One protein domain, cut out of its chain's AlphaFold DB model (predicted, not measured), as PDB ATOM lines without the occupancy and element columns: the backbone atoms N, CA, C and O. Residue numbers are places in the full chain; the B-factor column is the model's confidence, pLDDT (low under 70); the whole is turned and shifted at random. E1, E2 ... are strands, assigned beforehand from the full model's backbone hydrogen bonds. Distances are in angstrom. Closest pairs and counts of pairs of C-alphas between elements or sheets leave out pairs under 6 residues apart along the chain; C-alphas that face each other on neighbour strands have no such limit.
ATOM      1  N   PRO A  33       7.879 -10.591 -17.201       88.25
ATOM      2  CA  PRO A  33       6.640 -10.207 -17.870       88.25
ATOM      3  C   PRO A  33       6.683  -8.805 -18.468       88.25
ATOM      4  O   PRO A  33       7.142  -7.849 -17.837       88.25
ATOM      5  N   VAL A  34       6.152  -8.691 -19.680       88.06
ATOM      6  CA  VAL A  34       6.104  -7.456 -20.457       88.06
ATOM      7  C   VAL A  34       4.652  -6.972 -20.557       88.06
ATOM      8  O   VAL A  34       3.771  -7.774 -20.873       88.06
ATOM      9  N   PRO A  35       4.370  -5.675 -20.324       83.81
ATOM     10  CA  PRO A  35       3.023  -5.111 -20.422       83.81
ATOM     11  C   PRO A  35       2.591  -4.998 -21.885       83.81
ATOM     12  O   PRO A  35       2.806  -3.987 -22.555       83.81
ATOM     13  N   VAL A  36       1.981  -6.059 -22.388       87.06
ATOM     14  CA  VAL A  36       1.418  -6.107 -23.734       87.06
ATOM     15  C   VAL A  36      -0.056  -6.451 -23.676       87.06
ATOM     16  O   VAL A  36      -0.528  -7.030 -22.699       87.06
ATOM     17  N   VAL A  37      -0.759  -6.111 -24.748       86.06
ATOM     18  CA  VAL A  37      -2.085  -6.629 -25.060       86.06
ATOM     19  C   VAL A  37      -1.945  -7.741 -26.081       86.06
ATOM     20  O   VAL A  37      -1.254  -7.570 -27.086       86.06
ATOM     21  N   VAL A  38      -2.607  -8.869 -25.820       90.12
ATOM     22  CA  VAL A  38      -2.624 -10.023 -26.722       90.12
ATOM     23  C   VAL A  38      -4.021 -10.217 -27.300       90.12
ATOM     24  O   VAL A  38      -4.985 -10.405 -26.559       90.12
ATOM     25  N   ASN A  39      -4.116 -10.200 -28.627       90.75
ATOM     26  CA  ASN A  39      -5.334 -10.487 -29.379       90.75
ATOM     27  C   ASN A  39      -5.148 -11.757 -30.208       90.75
ATOM     28  O   ASN A  39      -4.064 -12.002 -30.730       90.75
ATOM     29  N   VAL A  40      -6.207 -12.546 -30.357       92.38
ATOM     30  CA  VAL A  40      -6.196 -13.794 -31.131       92.38
ATOM     31  C   VAL A  40      -7.302 -13.738 -32.172       92.38
ATOM     32  O   VAL A  40      -8.426 -13.339 -31.865       92.38
ATOM     33  N   SER A  41      -6.984 -14.111 -33.408       93.69
ATOM     34  CA  SER A  41      -7.951 -14.174 -34.501       93.69
ATOM     35  C   SER A  41      -7.590 -15.268 -35.494       93.69
ATOM     36  O   SER A  41      -6.414 -15.469 -35.790       93.69
ATOM     37  N   ASN A  42      -8.604 -15.902 -36.076       93.25
ATOM     38  CA  ASN A  42      -8.440 -16.839 -37.177       93.25
ATOM     39  C   ASN A  42      -9.066 -16.249 -38.442       93.25
ATOM     40  O   ASN A  42     -10.266 -15.969 -38.479       93.25
ATOM     41  N   GLN A  43      -8.255 -16.031 -39.475       91.75
ATOM     42  CA  GLN A  43      -8.727 -15.594 -40.787       91.75
ATOM     43  C   GLN A  43      -8.070 -16.446 -41.863       91.75
ATOM     44  O   GLN A  43      -6.861 -16.647 -41.851       91.75
ATOM     45  N   TYR A  44      -8.871 -16.935 -42.810       91.56
ATOM     46  CA  TYR A  44      -8.389 -17.736 -43.938       91.56
ATOM     47  C   TYR A  44      -7.497 -18.920 -43.518       91.56
ATOM     48  O   TYR A  44      -6.457 -19.153 -44.129       91.56
ATOM     49  N   TRP A  45      -7.929 -19.689 -42.511       93.50
ATOM     50  CA  TRP A  45      -7.204 -20.861 -41.992       93.50
ATOM     51  C   TRP A  45      -5.835 -20.533 -41.370       93.50
ATOM     52  O   TRP A  45      -4.987 -21.417 -41.223       93.50
ATOM     53  N   VAL A  46      -5.613 -19.271 -41.001       94.62
ATOM     54  CA  VAL A  46      -4.413 -18.808 -40.305       94.62
ATOM     55  C   VAL A  46      -4.821 -18.230 -38.958       94.62
ATOM     56  O   VAL A  46      -5.515 -17.213 -38.885       94.62
ATOM     57  N   GLU A  47      -4.349 -18.869 -37.894       96.69
ATOM     58  CA  GLU A  47      -4.414 -18.323 -36.547       96.69
ATOM     59  C   GLU A  47      -3.345 -17.241 -36.406       96.69
ATOM     60  O   GLU A  47      -2.188 -17.459 -36.759       96.69
ATOM     61  N   THR A  48      -3.729 -16.072 -35.901       96.38
ATOM     62  CA  THR A  48      -2.847 -14.929 -35.667       96.38
ATOM     63  C   THR A  48      -2.982 -14.471 -34.221       96.38
ATOM     64  O   THR A  48      -4.046 -14.004 -33.811       96.38
ATOM     65  N   ILE A  49      -1.885 -14.566 -33.469       96.25
ATOM     66  CA  ILE A  49      -1.716 -13.950 -32.152       96.25
ATOM     67  C   ILE A  49      -0.997 -12.611 -32.354       96.25
ATOM     68  O   ILE A  49       0.150 -12.585 -32.798       96.25
ATOM     69  N   SER A  50      -1.665 -11.508 -32.036       95.44
ATOM     70  CA  SER A  50      -1.151 -10.139 -32.129       95.44
ATOM     71  C   SER A  50      -0.752  -9.626 -30.751       95.44
ATOM     72  O   SER A  50      -1.565  -9.649 -29.830       95.44
ATOM     73  N   ILE A  51       0.479  -9.139 -30.619       94.00
ATOM     74  CA  ILE A  51       1.086  -8.654 -29.378       94.00
ATOM     75  C   ILE A  51       1.399  -7.164 -29.534       94.00
ATOM     76  O   ILE A  51       2.209  -6.775 -30.378       94.00
ATOM     77  N   CYS A  52       0.765  -6.333 -28.709       91.62
ATOM     78  CA  CYS A  52       0.780  -4.877 -28.833       91.62
ATOM     79  C   CYS A  52       1.287  -4.216 -27.556       91.62
ATOM     80  O   CYS A  52       0.803  -4.503 -26.463       91.62
ATOM     81  N   ASN A  53       2.263  -3.320 -27.685       90.38
ATOM     82  CA  ASN A  53       2.766  -2.537 -26.560       90.38
ATOM     83  C   ASN A  53       1.869  -1.319 -26.348       90.38
ATOM     84  O   ASN A  53       1.986  -0.327 -27.056       90.38
ATOM     85  N   THR A  54       1.009  -1.363 -25.342       80.69
ATOM     86  CA  THR A  54       0.107  -0.245 -25.030       80.69
ATOM     87  C   THR A  54       0.728   0.797 -24.104       80.69
ATOM     88  O   THR A  54       0.066   1.769 -23.738       80.69
ATOM     89  N   THR A  55       1.996   0.631 -23.724       81.75
ATOM     90  CA  THR A  55       2.711   1.608 -22.901       81.75
ATOM     91  C   THR A  55       3.225   2.773 -23.752       81.75
ATOM     92  O   THR A  55       3.462   2.615 -24.953       81.75
ATOM     93  N   PRO A  56       3.456   3.956 -23.155       81.25
ATOM     94  CA  PRO A  56       3.996   5.105 -23.884       81.25
ATOM     95  C   PRO A  56       5.471   4.940 -24.293       81.25
ATOM     96  O   PRO A  56       5.975   5.742 -25.077       81.25
ATOM     97  N   ASN A  57       6.176   3.924 -23.781       84.81
ATOM     98  CA  ASN A  57       7.607   3.725 -24.001       84.81
ATOM     99  C   ASN A  57       7.866   2.532 -24.922       84.81
ATOM    100  O   ASN A  57       7.159   1.533 -24.880       84.81
ATOM    101  N   SER A  58       8.911   2.609 -25.748       89.19
ATOM    102  CA  SER A  58       9.354   1.443 -26.523       89.19
ATOM    103  C   SER A  58       9.957   0.381 -25.605       89.19
ATOM    104  O   SER A  58      10.713   0.716 -24.695       89.19
ATOM    105  N   ILE A  59       9.667  -0.891 -25.875       88.06
ATOM    106  CA  ILE A  59      10.149  -2.018 -25.073       88.06
ATOM    107  C   ILE A  59      11.220  -2.769 -25.875       88.06
ATOM    108  O   ILE A  59      10.903  -3.327 -26.932       88.06
ATOM    109  N   PRO A  60      12.487  -2.792 -25.422       89.12
ATOM    110  CA  PRO A  60      13.510  -3.607 -26.061       89.12
ATOM    111  C   PRO A  60      13.236  -5.085 -25.774       89.12
ATOM    112  O   PRO A  60      13.171  -5.509 -24.629       89.12
ATOM    113  N   LEU A  61      13.071  -5.879 -26.823       88.69
ATOM    114  CA  LEU A  61      12.809  -7.306 -26.731       88.69
ATOM    115  C   LEU A  61      14.087  -8.077 -27.060       88.69
ATOM    116  O   LEU A  61      14.581  -8.053 -28.190       88.69
ATOM    117  N   ASN A  62      14.609  -8.768 -26.050       87.94
ATOM    118  CA  ASN A  62      15.684  -9.740 -26.175       87.94
ATOM    119  C   ASN A  62      15.176 -11.070 -25.629       87.94
ATOM    120  O   ASN A  62      14.604 -11.072 -24.545       87.94
ATOM    121  N   ASP A  63      15.404 -12.161 -26.362       89.81
ATOM    122  CA  ASP A  63      15.064 -13.530 -25.950       89.81
ATOM    123  C   ASP A  63      13.667 -13.650 -25.314       89.81
ATOM    124  O   ASP A  63      13.501 -13.651 -24.091       89.81
ATOM    125  N   ILE A  64      12.657 -13.677 -26.179       93.56
ATOM    126  CA  ILE A  64      11.250 -13.561 -25.798       93.56
ATOM    127  C   ILE A  64      10.577 -14.920 -25.671       93.56
ATOM    128  O   ILE A  64      10.913 -15.869 -26.378       93.56
ATOM    129  N   GLU A  65       9.580 -14.980 -24.801       94.38
ATOM    130  CA  GLU A  65       8.774 -16.167 -24.539       94.38
ATOM    131  C   GLU A  65       7.292 -15.795 -24.550       94.38
ATOM    132  O   GLU A  65       6.916 -14.727 -24.066       94.38
ATOM    133  N   LEU A  66       6.458 -16.648 -25.142       94.56
ATOM    134  CA  LEU A  66       5.008 -16.542 -25.043       94.56
ATOM    135  C   LEU A  66       4.432 -17.856 -24.528       94.56
ATOM    136  O   LEU A  66       4.502 -18.877 -25.222       94.56
ATOM    137  N   ASP A  67       3.773 -17.775 -23.379       94.00
ATOM    138  CA  ASP A  67       2.999 -18.868 -22.804       94.00
ATOM    139  C   ASP A  67       1.520 -18.689 -23.121       94.00
ATOM    140  O   ASP A  67       0.995 -17.578 -23.011       94.00
ATOM    141  N   PHE A  68       0.844 -19.773 -23.501       93.88
ATOM    142  CA  PHE A  68      -0.608 -19.811 -23.704       93.88
ATOM    143  C   PHE A  68      -1.159 -21.239 -23.651       93.88
ATOM    144  O   PHE A  68      -0.420 -22.207 -23.478       93.88
ATOM    145  N   ASN A  69      -2.475 -21.388 -23.794       92.31
ATOM    146  CA  ASN A  69      -3.151 -22.672 -23.914       92.31
ATOM    147  C   ASN A  69      -3.652 -22.922 -25.343       92.31
ATOM    148  O   ASN A  69      -4.359 -22.099 -25.918       92.31
ATOM    149  N   TYR A  70      -3.366 -24.101 -25.886       94.38
ATOM    150  CA  TYR A  70      -3.866 -24.592 -27.161       94.38
ATOM    151  C   TYR A  70      -4.160 -26.089 -27.058       94.38
ATOM    152  O   TYR A  70      -3.284 -26.889 -26.731       94.38
ATOM    153  N   SER A  71      -5.417 -26.477 -27.276       90.81
ATOM    154  CA  SER A  71      -5.887 -27.851 -27.047       90.81
ATOM    155  C   SER A  71      -5.571 -28.822 -28.181       90.81
ATOM    156  O   SER A  71      -5.847 -30.014 -28.052       90.81
ATOM    157  N   VAL A  72      -4.969 -28.334 -29.265       92.25
ATOM    158  CA  VAL A  72      -4.483 -29.157 -30.375       92.25
ATOM    159  C   VAL A  72      -2.958 -29.051 -30.484       92.25
ATOM    160  O   VAL A  72      -2.379 -28.062 -30.025       92.25
ATOM    161  N   PRO A  73      -2.274 -30.062 -31.051       95.06
ATOM    162  CA  PRO A  73      -0.825 -30.016 -31.222       95.06
ATOM    163  C   PRO A  73      -0.375 -28.785 -32.020       95.06
ATOM    164  O   PRO A  73      -0.917 -28.499 -33.088       95.06
ATOM    165  N   MET A  74       0.633 -28.074 -31.516       95.38
ATOM    166  CA  MET A  74       1.201 -26.912 -32.187       95.38
ATOM    167  C   MET A  74       1.879 -27.322 -33.501       95.38
ATOM    168  O   MET A  74       2.717 -28.231 -33.504       95.38
ATOM    169  N   PRO A  75       1.584 -26.639 -34.617       92.56
ATOM    170  CA  PRO A  75       2.291 -26.864 -35.868       92.56
ATOM    171  C   PRO A  75       3.750 -26.401 -35.772       92.56
ATOM    172  O   PRO A  75       4.091 -25.464 -35.052       92.56
ATOM    173  N   THR A  76       4.623 -27.034 -36.554       86.75
ATOM    174  CA  THR A  76       6.054 -26.691 -36.602       86.75
ATOM    175  C   THR A  76       6.350 -25.449 -37.442       86.75
ATOM    176  O   THR A  76       7.393 -24.826 -37.269       86.75
ATOM    177  N   ASN A  77       5.445 -25.086 -38.356       91.19
ATOM    178  CA  ASN A  77       5.588 -23.919 -39.223       91.19
ATOM    179  C   ASN A  77       4.911 -22.715 -38.565       91.19
ATOM    180  O   ASN A  77       3.711 -22.509 -38.738       91.19
ATOM    181  N   ILE A  78       5.696 -21.943 -37.815       94.81
ATOM    182  CA  ILE A  78       5.266 -20.712 -37.149       94.81
ATOM    183  C   ILE A  78       6.003 -19.539 -37.797       94.81
ATOM    184  O   ILE A  78       7.229 -19.560 -37.921       94.81
ATOM    185  N   TRP A  79       5.267 -18.518 -38.223       94.75
ATOM    186  CA  TRP A  79       5.821 -17.290 -38.797       94.75
ATOM    187  C   TRP A  79       5.243 -16.053 -38.106       94.75
ATOM    188  O   TRP A  79       4.514 -16.167 -37.128       94.75
ATOM    189  N   GLY A  80       5.626 -14.855 -38.541       92.25
ATOM    190  CA  GLY A  80       5.177 -13.623 -37.904       92.25
ATOM    191  C   GLY A  80       5.849 -12.384 -38.474       92.25
ATOM    192  O   GLY A  80       6.868 -12.477 -39.162       92.25
ATOM    193  N   GLN A  81       5.265 -11.226 -38.186       91.25
ATOM    194  CA  GLN A  81       5.763  -9.909 -38.567       91.25
ATOM    195  C   GLN A  81       5.765  -8.971 -37.351       91.25
ATOM    196  O   GLN A  81       4.733  -8.874 -36.687       91.25
ATOM    197  N   PRO A  82       6.881  -8.274 -37.068       89.94
ATOM    198  CA  PRO A  82       8.210  -8.538 -37.626       89.94
ATOM    199  C   PRO A  82       8.716  -9.937 -37.231       89.94
ATOM    200  O   PRO A  82       8.271 -10.526 -36.249       89.94
ATOM    201  N   TRP A  83       9.632 -10.500 -38.023       87.62
ATOM    202  CA  TRP A  83      10.138 -11.854 -37.788       87.62
ATOM    203  C   TRP A  83      10.949 -11.940 -36.488       87.62
ATOM    204  O   TRP A  83      12.030 -11.361 -36.394       87.62
ATOM    205  N   ALA A  84      10.451 -12.706 -35.510       88.56
ATOM    206  CA  ALA A  84      11.112 -12.912 -34.217       88.56
ATOM    207  C   ALA A  84      11.751 -14.306 -34.037       88.56
ATOM    208  O   ALA A  84      12.244 -14.621 -32.954       88.56
ATOM    209  N   ALA A  85      11.784 -15.137 -35.087       90.56
ATOM    210  CA  ALA A  85      12.297 -16.513 -35.043       90.56
ATOM    211  C   ALA A  85      11.568 -17.435 -34.048       90.56
ATOM    212  O   ALA A  85      12.198 -18.132 -33.250       90.56
ATOM    213  N   TRP A  86      10.233 -17.427 -34.116       93.56
ATOM    214  CA  TRP A  86       9.355 -18.221 -33.259       93.56
ATOM    215  C   TRP A  86       9.545 -19.729 -33.441       93.56
ATOM    216  O   TRP A  86       9.547 -20.235 -34.562       93.56
ATOM    217  N   ARG A  87       9.648 -20.457 -32.327       93.69
ATOM    218  CA  ARG A  87       9.650 -21.926 -32.286       93.69
ATOM    219  C   ARG A  87       8.900 -22.451 -31.071       93.69
ATOM    220  O   ARG A  87       8.900 -21.809 -30.022       93.69
ATOM    221  N   VAL A  88       8.335 -23.651 -31.191       95.56
ATOM    222  CA  VAL A  88       7.768 -24.378 -30.047       95.56
ATOM    223  C   VAL A  88       8.903 -24.843 -29.143       95.56
ATOM    224  O   VAL A  88       9.774 -25.596 -29.574       95.56
ATOM    225  N   ALA A  89       8.901 -24.387 -27.894       94.50
ATOM    226  CA  ALA A  89       9.826 -24.860 -26.871       94.50
ATOM    227  C   ALA A  89       9.245 -26.051 -26.108       94.50
ATOM    228  O   ALA A  89       9.956 -27.019 -25.847       94.50
ATOM    229  N   SER A  90       7.950 -26.007 -25.785       95.75
ATOM    230  CA  SER A  90       7.241 -27.151 -25.214       95.75
ATOM    231  C   SER A  90       5.735 -27.068 -25.453       95.75
ATOM    232  O   SER A  90       5.183 -25.981 -25.628       95.75
ATOM    233  N   GLN A  91       5.078 -28.229 -25.434       96.44
ATOM    234  CA  GLN A  91       3.637 -28.331 -25.250       96.44
ATOM    235  C   GLN A  91       3.325 -29.497 -24.304       96.44
ATOM    236  O   GLN A  91       3.670 -30.641 -24.598       96.44
ATOM    237  N   GLN A  92       2.703 -29.218 -23.159       93.44
ATOM    238  CA  GLN A  92       2.310 -30.221 -22.163       93.44
ATOM    239  C   GLN A  92       0.803 -30.148 -21.928       93.44
ATOM    240  O   GLN A  92       0.295 -29.213 -21.303       93.44
ATOM    241  N   GLY A  93       0.071 -31.136 -22.451       92.44
ATOM    242  CA  GLY A  93      -1.385 -31.053 -22.533       92.44
ATOM    243  C   GLY A  93      -1.784 -29.855 -23.394       92.44
ATOM    244  O   GLY A  93      -1.378 -29.764 -24.550       92.44
ATOM    245  N   THR A  94      -2.534 -28.916 -22.817       91.38
ATOM    246  CA  THR A  94      -2.906 -27.673 -23.503       91.38
ATOM    247  C   THR A  94      -1.852 -26.577 -23.392       91.38
ATOM    248  O   THR A  94      -1.919 -25.621 -24.146       91.38
ATOM    249  N   LYS A  95      -0.898 -26.652 -22.461       92.94
ATOM    250  CA  LYS A  95       0.032 -25.542 -22.206       92.94
ATOM    251  C   LYS A  95       1.114 -25.502 -23.271       92.94
ATOM    252  O   LYS A  95       1.797 -26.506 -23.445       92.94
ATOM    253  N   VAL A  96       1.290 -24.365 -23.931       95.62
ATOM    254  CA  VAL A  96       2.277 -24.118 -24.987       95.62
ATOM    255  C   VAL A  96       3.247 -23.037 -24.532       95.62
ATOM    256  O   VAL A  96       2.819 -22.019 -23.997       95.62
ATOM    257  N   VAL A  97       4.533 -23.252 -24.813       95.75
ATOM    258  CA  VAL A  97       5.601 -22.256 -24.658       95.75
ATOM    259  C   VAL A  97       6.260 -22.036 -26.015       95.75
ATOM    260  O   VAL A  97       6.798 -22.981 -26.608       95.75
ATOM    261  N   LEU A  98       6.239 -20.798 -26.509       96.25
ATOM    262  CA  LEU A  98       6.969 -20.376 -27.707       96.25
ATOM    263  C   LEU A  98       8.168 -19.518 -27.335       96.25
ATOM    264  O   LEU A  98       8.053 -18.638 -26.492       96.25
ATOM    265  N   LEU A  99       9.293 -19.721 -28.020       94.19
ATOM    266  CA  LEU A  99      10.489 -18.889 -27.877       94.19
ATOM    267  C   LEU A  99      10.788 -18.134 -29.170       94.19
ATOM    268  O   LEU A  99      10.754 -18.724 -30.252       94.19
ATOM    269  N   GLY A 100      11.131 -16.855 -29.040       91.62
ATOM    270  CA  GLY A 100      11.632 -15.990 -30.106       91.62
ATOM    271  C   GLY A 100      13.025 -15.462 -29.761       91.62
ATOM    272  O   GLY A 100      13.331 -15.186 -28.605       91.62
ATOM    273  N   GLY A 101      13.901 -15.343 -30.758       80.88
ATOM    274  CA  GLY A 101      15.324 -15.042 -30.547       80.88
ATOM    275  C   GLY A 101      15.863 -13.819 -31.284       80.88
ATOM    276  O   GLY A 101      17.009 -13.440 -31.048       80.88
ATOM    277  N   ALA A 102      15.094 -13.201 -32.185       82.94
ATOM    278  CA  ALA A 102      15.570 -12.017 -32.895       82.94
ATOM    279  C   ALA A 102      15.436 -10.769 -32.011       82.94
ATOM    280  O   ALA A 102      14.378 -10.530 -31.430       82.94
ATOM    281  N   GLN A 103      16.497  -9.960 -31.933       83.62
ATOM    282  CA  GLN A 103      16.428  -8.672 -31.247       83.62
ATOM    283  C   GLN A 103      15.436  -7.760 -31.963       83.62
ATOM    284  O   GLN A 103      15.553  -7.511 -33.165       83.62
ATOM    285  N   PHE A 104      14.473  -7.245 -31.213       86.12
ATOM    286  CA  PHE A 104      13.437  -6.369 -31.737       86.12
ATOM    287  C   PHE A 104      13.096  -5.288 -30.709       86.12
ATOM    288  O   PHE A 104      13.402  -5.409 -29.530       86.12
ATOM    289  N   THR A 105      12.495  -4.181 -31.135       90.19
ATOM    290  CA  THR A 105      11.991  -3.150 -30.222       90.19
ATOM    291  C   THR A 105      10.519  -2.938 -30.507       90.19
ATOM    292  O   THR A 105      10.158  -2.444 -31.577       90.19
ATOM    293  N   LEU A 106       9.675  -3.303 -29.544       90.69
ATOM    294  CA  LEU A 106       8.230  -3.163 -29.655       90.69
ATOM    295  C   LEU A 106       7.851  -1.709 -29.348       90.69
ATOM    296  O   LEU A 106       7.922  -1.257 -28.201       90.69
ATOM    297  N   LYS A 107       7.513  -0.953 -30.394       92.00
ATOM    298  CA  LYS A 107       7.139   0.466 -30.291       92.00
ATOM    299  C   LYS A 107       5.771   0.631 -29.613       92.00
ATOM    300  O   LYS A 107       4.973  -0.299 -29.697       92.00
ATOM    301  N   PRO A 108       5.492   1.788 -28.982       91.50
ATOM    302  CA  PRO A 108       4.156   2.132 -28.511       91.50
ATOM    303  C   PRO A 108       3.118   1.974 -29.622       91.50
ATOM    304  O   PRO A 108       3.268   2.545 -30.703       91.50
ATOM    305  N   ASP A 109       2.083   1.202 -29.332       90.25
ATOM    306  CA  ASP A 109       0.984   0.852 -30.219       90.25
ATOM    307  C   ASP A 109      -0.318   0.703 -29.400       90.25
ATOM    308  O   ASP A 109      -0.797  -0.408 -29.152       90.25
ATOM    309  N   PRO A 110      -0.887   1.822 -28.910       83.81
ATOM    310  CA  PRO A 110      -2.064   1.807 -28.038       83.81
ATOM    311  C   PRO A 110      -3.341   1.309 -28.733       83.81
ATOM    312  O   PRO A 110      -4.305   0.967 -28.049       83.81
ATOM    313  N   HIS A 111      -3.360   1.274 -30.068       86.25
ATOM    314  CA  HIS A 111      -4.501   0.833 -30.875       86.25
ATOM    315  C   HIS A 111      -4.283  -0.525 -31.547       86.25
ATOM    316  O   HIS A 111      -5.225  -1.070 -32.117       86.25
ATOM    317  N   CYS A 112      -3.098  -1.119 -31.379       88.50
ATOM    318  CA  CYS A 112      -2.740  -2.413 -31.946       88.50
ATOM    319  C   CYS A 112      -2.752  -2.413 -33.490       88.50
ATOM    320  O   CYS A 112      -3.135  -3.401 -34.117       88.50
ATOM    321  N   ASP A 113      -2.348  -1.290 -34.095       92.25
ATOM    322  CA  ASP A 113      -2.293  -1.083 -35.548       92.25
ATOM    323  C   ASP A 113      -1.047  -1.734 -36.180       92.25
ATOM    324  O   ASP A 113      -1.044  -2.083 -37.364       92.25
ATOM    325  N   TYR A 114       0.021  -1.915 -35.394       93.00
ATOM    326  CA  TYR A 114       1.315  -2.455 -35.815       93.00
ATOM    327  C   TYR A 114       1.819  -3.552 -34.853       93.00
ATOM    328  O   TYR A 114       2.922  -3.437 -34.303       93.00
ATOM    329  N   PRO A 115       1.042  -4.638 -34.661       94.75
ATOM    330  CA  PRO A 115       1.368  -5.701 -33.718       94.75
ATOM    331  C   PRO A 115       2.645  -6.456 -34.091       94.75
ATOM    332  O   PRO A 115       2.947  -6.662 -35.268       94.75
ATOM    333  N   LEU A 116       3.316  -7.009 -33.079       94.94
ATOM    334  CA  LEU A 116       4.131  -8.205 -33.270       94.94
ATOM    335  C   LEU A 116       3.194  -9.400 -33.426       94.94
ATOM    336  O   LEU A 116       2.410  -9.693 -32.529       94.94
ATOM    337  N   THR A 117       3.272 -10.099 -34.552       95.81
ATOM    338  CA  THR A 117       2.389 -11.234 -34.839       95.81
ATOM    339  C   THR A 117       3.105 -12.575 -34.717       95.81
ATOM    340  O   THR A 117       4.292 -12.702 -35.024       95.81
ATOM    341  N   ILE A 118       2.353 -13.587 -34.293       96.56
ATOM    342  CA  ILE A 118       2.683 -15.010 -34.383       96.56
ATOM    343  C   ILE A 118       1.566 -15.657 -35.188       96.56
ATOM    344  O   ILE A 118       0.396 -15.505 -34.848       96.56
ATOM    345  N   GLN A 119       1.920 -16.358 -36.254       96.62
ATOM    346  CA  GLN A 119       0.983 -16.931 -37.204       96.62
ATOM    347  C   GLN A 119       1.283 -18.399 -37.460       96.62
ATOM    348  O   GLN A 119       2.448 -18.796 -37.555       96.62
ATOM    349  N   PHE A 120       0.226 -19.195 -37.584       96.06
ATOM    350  CA  PHE A 120       0.312 -20.600 -37.961       96.06
ATOM    351  C   PHE A 120      -0.994 -21.091 -38.596       96.06
ATOM    352  O   PHE A 120      -2.060 -20.516 -38.392       96.06
ATOM    353  N   ASN A 121      -0.917 -22.169 -39.379       93.69
ATOM    354  CA  ASN A 121      -2.101 -22.753 -40.014       93.69
ATOM    355  C   ASN A 121      -3.000 -23.431 -38.969       93.69
ATOM    356  O   ASN A 121      -2.532 -24.305 -38.239       93.69
ATOM    357  N   ALA A 122      -4.286 -23.084 -38.953       91.56
ATOM    358  CA  ALA A 122      -5.310 -23.717 -38.125       91.56
ATOM    359  C   ALA A 122      -6.678 -23.608 -38.806       91.56
ATOM    360  O   ALA A 122      -7.068 -22.529 -39.254       91.56
ATOM    361  N   ALA A 123      -7.421 -24.715 -38.884       87.81
ATOM    362  CA  ALA A 123      -8.758 -24.687 -39.466       87.81
ATOM    363  C   ALA A 123      -9.738 -23.876 -38.584       87.81
ATOM    364  O   ALA A 123      -9.584 -23.886 -37.363       87.81
ATOM    365  N   PRO A 124     -10.733 -23.174 -39.168       84.00
ATOM    366  CA  PRO A 124     -11.650 -22.298 -38.427       84.00
ATOM    367  C   PRO A 124     -12.496 -22.991 -37.352       84.00
ATOM    368  O   PRO A 124     -13.062 -22.321 -36.493       84.00
ATOM    369  N   ASP A 125     -12.641 -24.312 -37.434       84.50
ATOM    370  CA  ASP A 125     -13.361 -25.160 -36.486       84.50
ATOM    371  C   ASP A 125     -12.474 -25.675 -35.341       84.50
ATOM    372  O   ASP A 125     -12.988 -26.253 -34.381       84.50
ATOM    373  N   LEU A 126     -11.157 -25.449 -35.404       87.25
ATOM    374  CA  LEU A 126     -10.265 -25.775 -34.301       87.25
ATOM    375  C   LEU A 126     -10.417 -24.763 -33.156       87.25
ATOM    376  O   LEU A 126     -10.681 -23.581 -33.386       87.25
ATOM    377  N   PRO A 127     -10.213 -25.196 -31.901       86.56
ATOM    378  CA  PRO A 127     -10.244 -24.293 -30.757       86.56
ATOM    379  C   PRO A 127      -9.133 -23.250 -30.885       86.56
ATOM    380  O   PRO A 127      -7.978 -23.622 -31.064       86.56
ATOM    381  N   ALA A 128      -9.460 -21.963 -30.763       89.94
ATOM    382  CA  ALA A 128      -8.464 -20.892 -30.790       89.94
ATOM    383  C   ALA A 128      -7.511 -20.964 -29.575       89.94
ATOM    384  O   ALA A 128      -7.895 -21.478 -28.517       89.94
ATOM    385  N   PRO A 129      -6.283 -20.417 -29.675       92.69
ATOM    386  CA  PRO A 129      -5.432 -20.156 -28.521       92.69
ATOM    387  C   PRO A 129      -6.174 -19.393 -27.425       92.69
ATOM    388  O   PRO A 129      -6.864 -18.406 -27.672       92.69
ATOM    389  N   THR A 130      -6.004 -19.841 -26.189       90.56
ATOM    390  CA  THR A 130      -6.612 -19.242 -25.000       90.56
ATOM    391  C   THR A 130      -5.543 -18.892 -23.981       90.56
ATOM    392  O   THR A 130      -4.434 -19.421 -24.013       90.56
ATOM    393  N   GLY A 131      -5.862 -17.975 -23.071       83.56
ATOM    394  CA  GLY A 131      -4.924 -17.582 -22.032       83.56
ATOM    395  C   GLY A 131      -4.777 -18.621 -20.904       83.56
ATOM    396  O   GLY A 131      -5.459 -19.652 -20.913       83.56
ATOM    397  N   PRO A 132      -3.919 -18.356 -19.903       86.69
ATOM    398  CA  PRO A 132      -3.187 -17.107 -19.715       86.69
ATOM    399  C   PRO A 132      -2.170 -16.858 -20.818       86.69
ATOM    400  O   PRO A 132      -1.385 -17.744 -21.123       86.69
ATOM    401  N   PHE A 133      -2.209 -15.660 -21.403       88.38
ATOM    402  CA  PHE A 133      -1.151 -15.192 -22.290       88.38
ATOM    403  C   PHE A 133      -0.091 -14.503 -21.439       88.38
ATOM    404  O   PHE A 133      -0.369 -13.463 -20.841       88.38
ATOM    405  N   VAL A 134       1.107 -15.077 -21.364       89.69
ATOM    406  CA  VAL A 134       2.224 -14.481 -20.625       89.69
ATOM    407  C   VAL A 134       3.358 -14.223 -21.598       89.69
ATOM    408  O   VAL A 134       3.971 -15.154 -22.106       89.69
ATOM    409  N   PHE A 135       3.608 -12.946 -21.886       91.00
ATOM    410  CA  PHE A 135       4.700 -12.524 -22.754       91.00
ATOM    411  C   PHE A 135       5.884 -12.078 -21.900       91.00
ATOM    412  O   PHE A 135       5.759 -11.142 -21.106       91.00
ATOM    413  N   LEU A 136       7.018 -12.755 -22.044       90.75
ATOM    414  CA  LEU A 136       8.225 -12.512 -21.264       90.75
ATOM    415  C   LEU A 136       9.363 -12.045 -22.178       90.75
ATOM    416  O   LEU A 136       9.456 -12.461 -23.333       90.75
ATOM    417  N   ALA A 137      10.264 -11.219 -21.651       91.06
ATOM    418  CA  ALA A 137      11.496 -10.823 -22.331       91.06
ATOM    419  C   ALA A 137      12.669 -10.735 -21.349       91.06
ATOM    420  O   ALA A 137      12.501 -10.345 -20.189       91.06
ATOM    421  N   ALA A 138      13.869 -11.076 -21.813       90.25
ATOM    422  CA  ALA A 138      15.093 -10.954 -21.036       90.25
ATOM    423  C   ALA A 138      15.556  -9.492 -20.918       90.25
ATOM    424  O   ALA A 138      15.466  -8.703 -21.863       90.25
ATOM    425  N   GLY A 139      16.109  -9.138 -19.754       83.19
ATOM    426  CA  GLY A 139      16.699  -7.816 -19.507       83.19
ATOM    427  C   GLY A 139      15.691  -6.676 -19.315       83.19
ATOM    428  O   GLY A 139      16.088  -5.512 -19.341       83.19
TER     429      GLY A 139
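This is residues 33 to 139 of the 673 residues of an uncharacterized protein of Legionella wadsworthii (UniProt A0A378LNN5). The domain is a sandwich, two sheets face to face with their strands crossed at 59 degrees: E1, E2 and E7 make the smaller sheet, and E3, E4, E5, E6 and E8 the larger. The long stretch of residues 70 to 86 runs along one side between E4 and E7. The printed part has 107 residues, no named helix and eight named strands, E1 to E8 along the chain; its class is all strand, with antiparallel neighbours. It is compact, with a radius of gyration of the C-alphas of 13.0 A and spans of 37 by 25 by 22 A.

E1, residues 37 to 43, begins at C-alpha 37 (-2.085, -6.629, -25.060) and is 19.3 A long. E2 is residues 46 to 52, 18.8 A. E3, residues 59 to 69, measures 24.6 A and bends by 92 degrees at residue 62. E4 is residues 87 to 92, E5 95 to 100, E6 104 to 106 and E7 116 to 121. E8, residues 130 to 138, 23.6 A, ends at C-alpha 138 (15.093, -10.954, -21.036).

E1 and E2 form a hairpin, with N 39 and O 50 2.9 A apart. E7 is the other neighbour of E2, with N 49 and O 118 at 2.8 A. In the branched sheet, E5 and E6 lie on one side of E3 and E8 on the other side; N 66 and O 98, N 61 and O 104, and N 65 and O 136 are 2.9, 2.8 and 2.9 A apart. E4 forms a hairpin with E5, N 89 and O 97 at 2.8 A. The C-alphas of Val 38 and Phe 133, the closest of E1 and E8, are 7.0 A apart.

The C-alphas farthest apart, those of Asp 125 and Gly 139, are 38.6 A apart. The printed part has no cut. The link E3 to E4 is long, 17 residues. Mean pLDDT of the printed part is 90.8, and no printed residue is under 70.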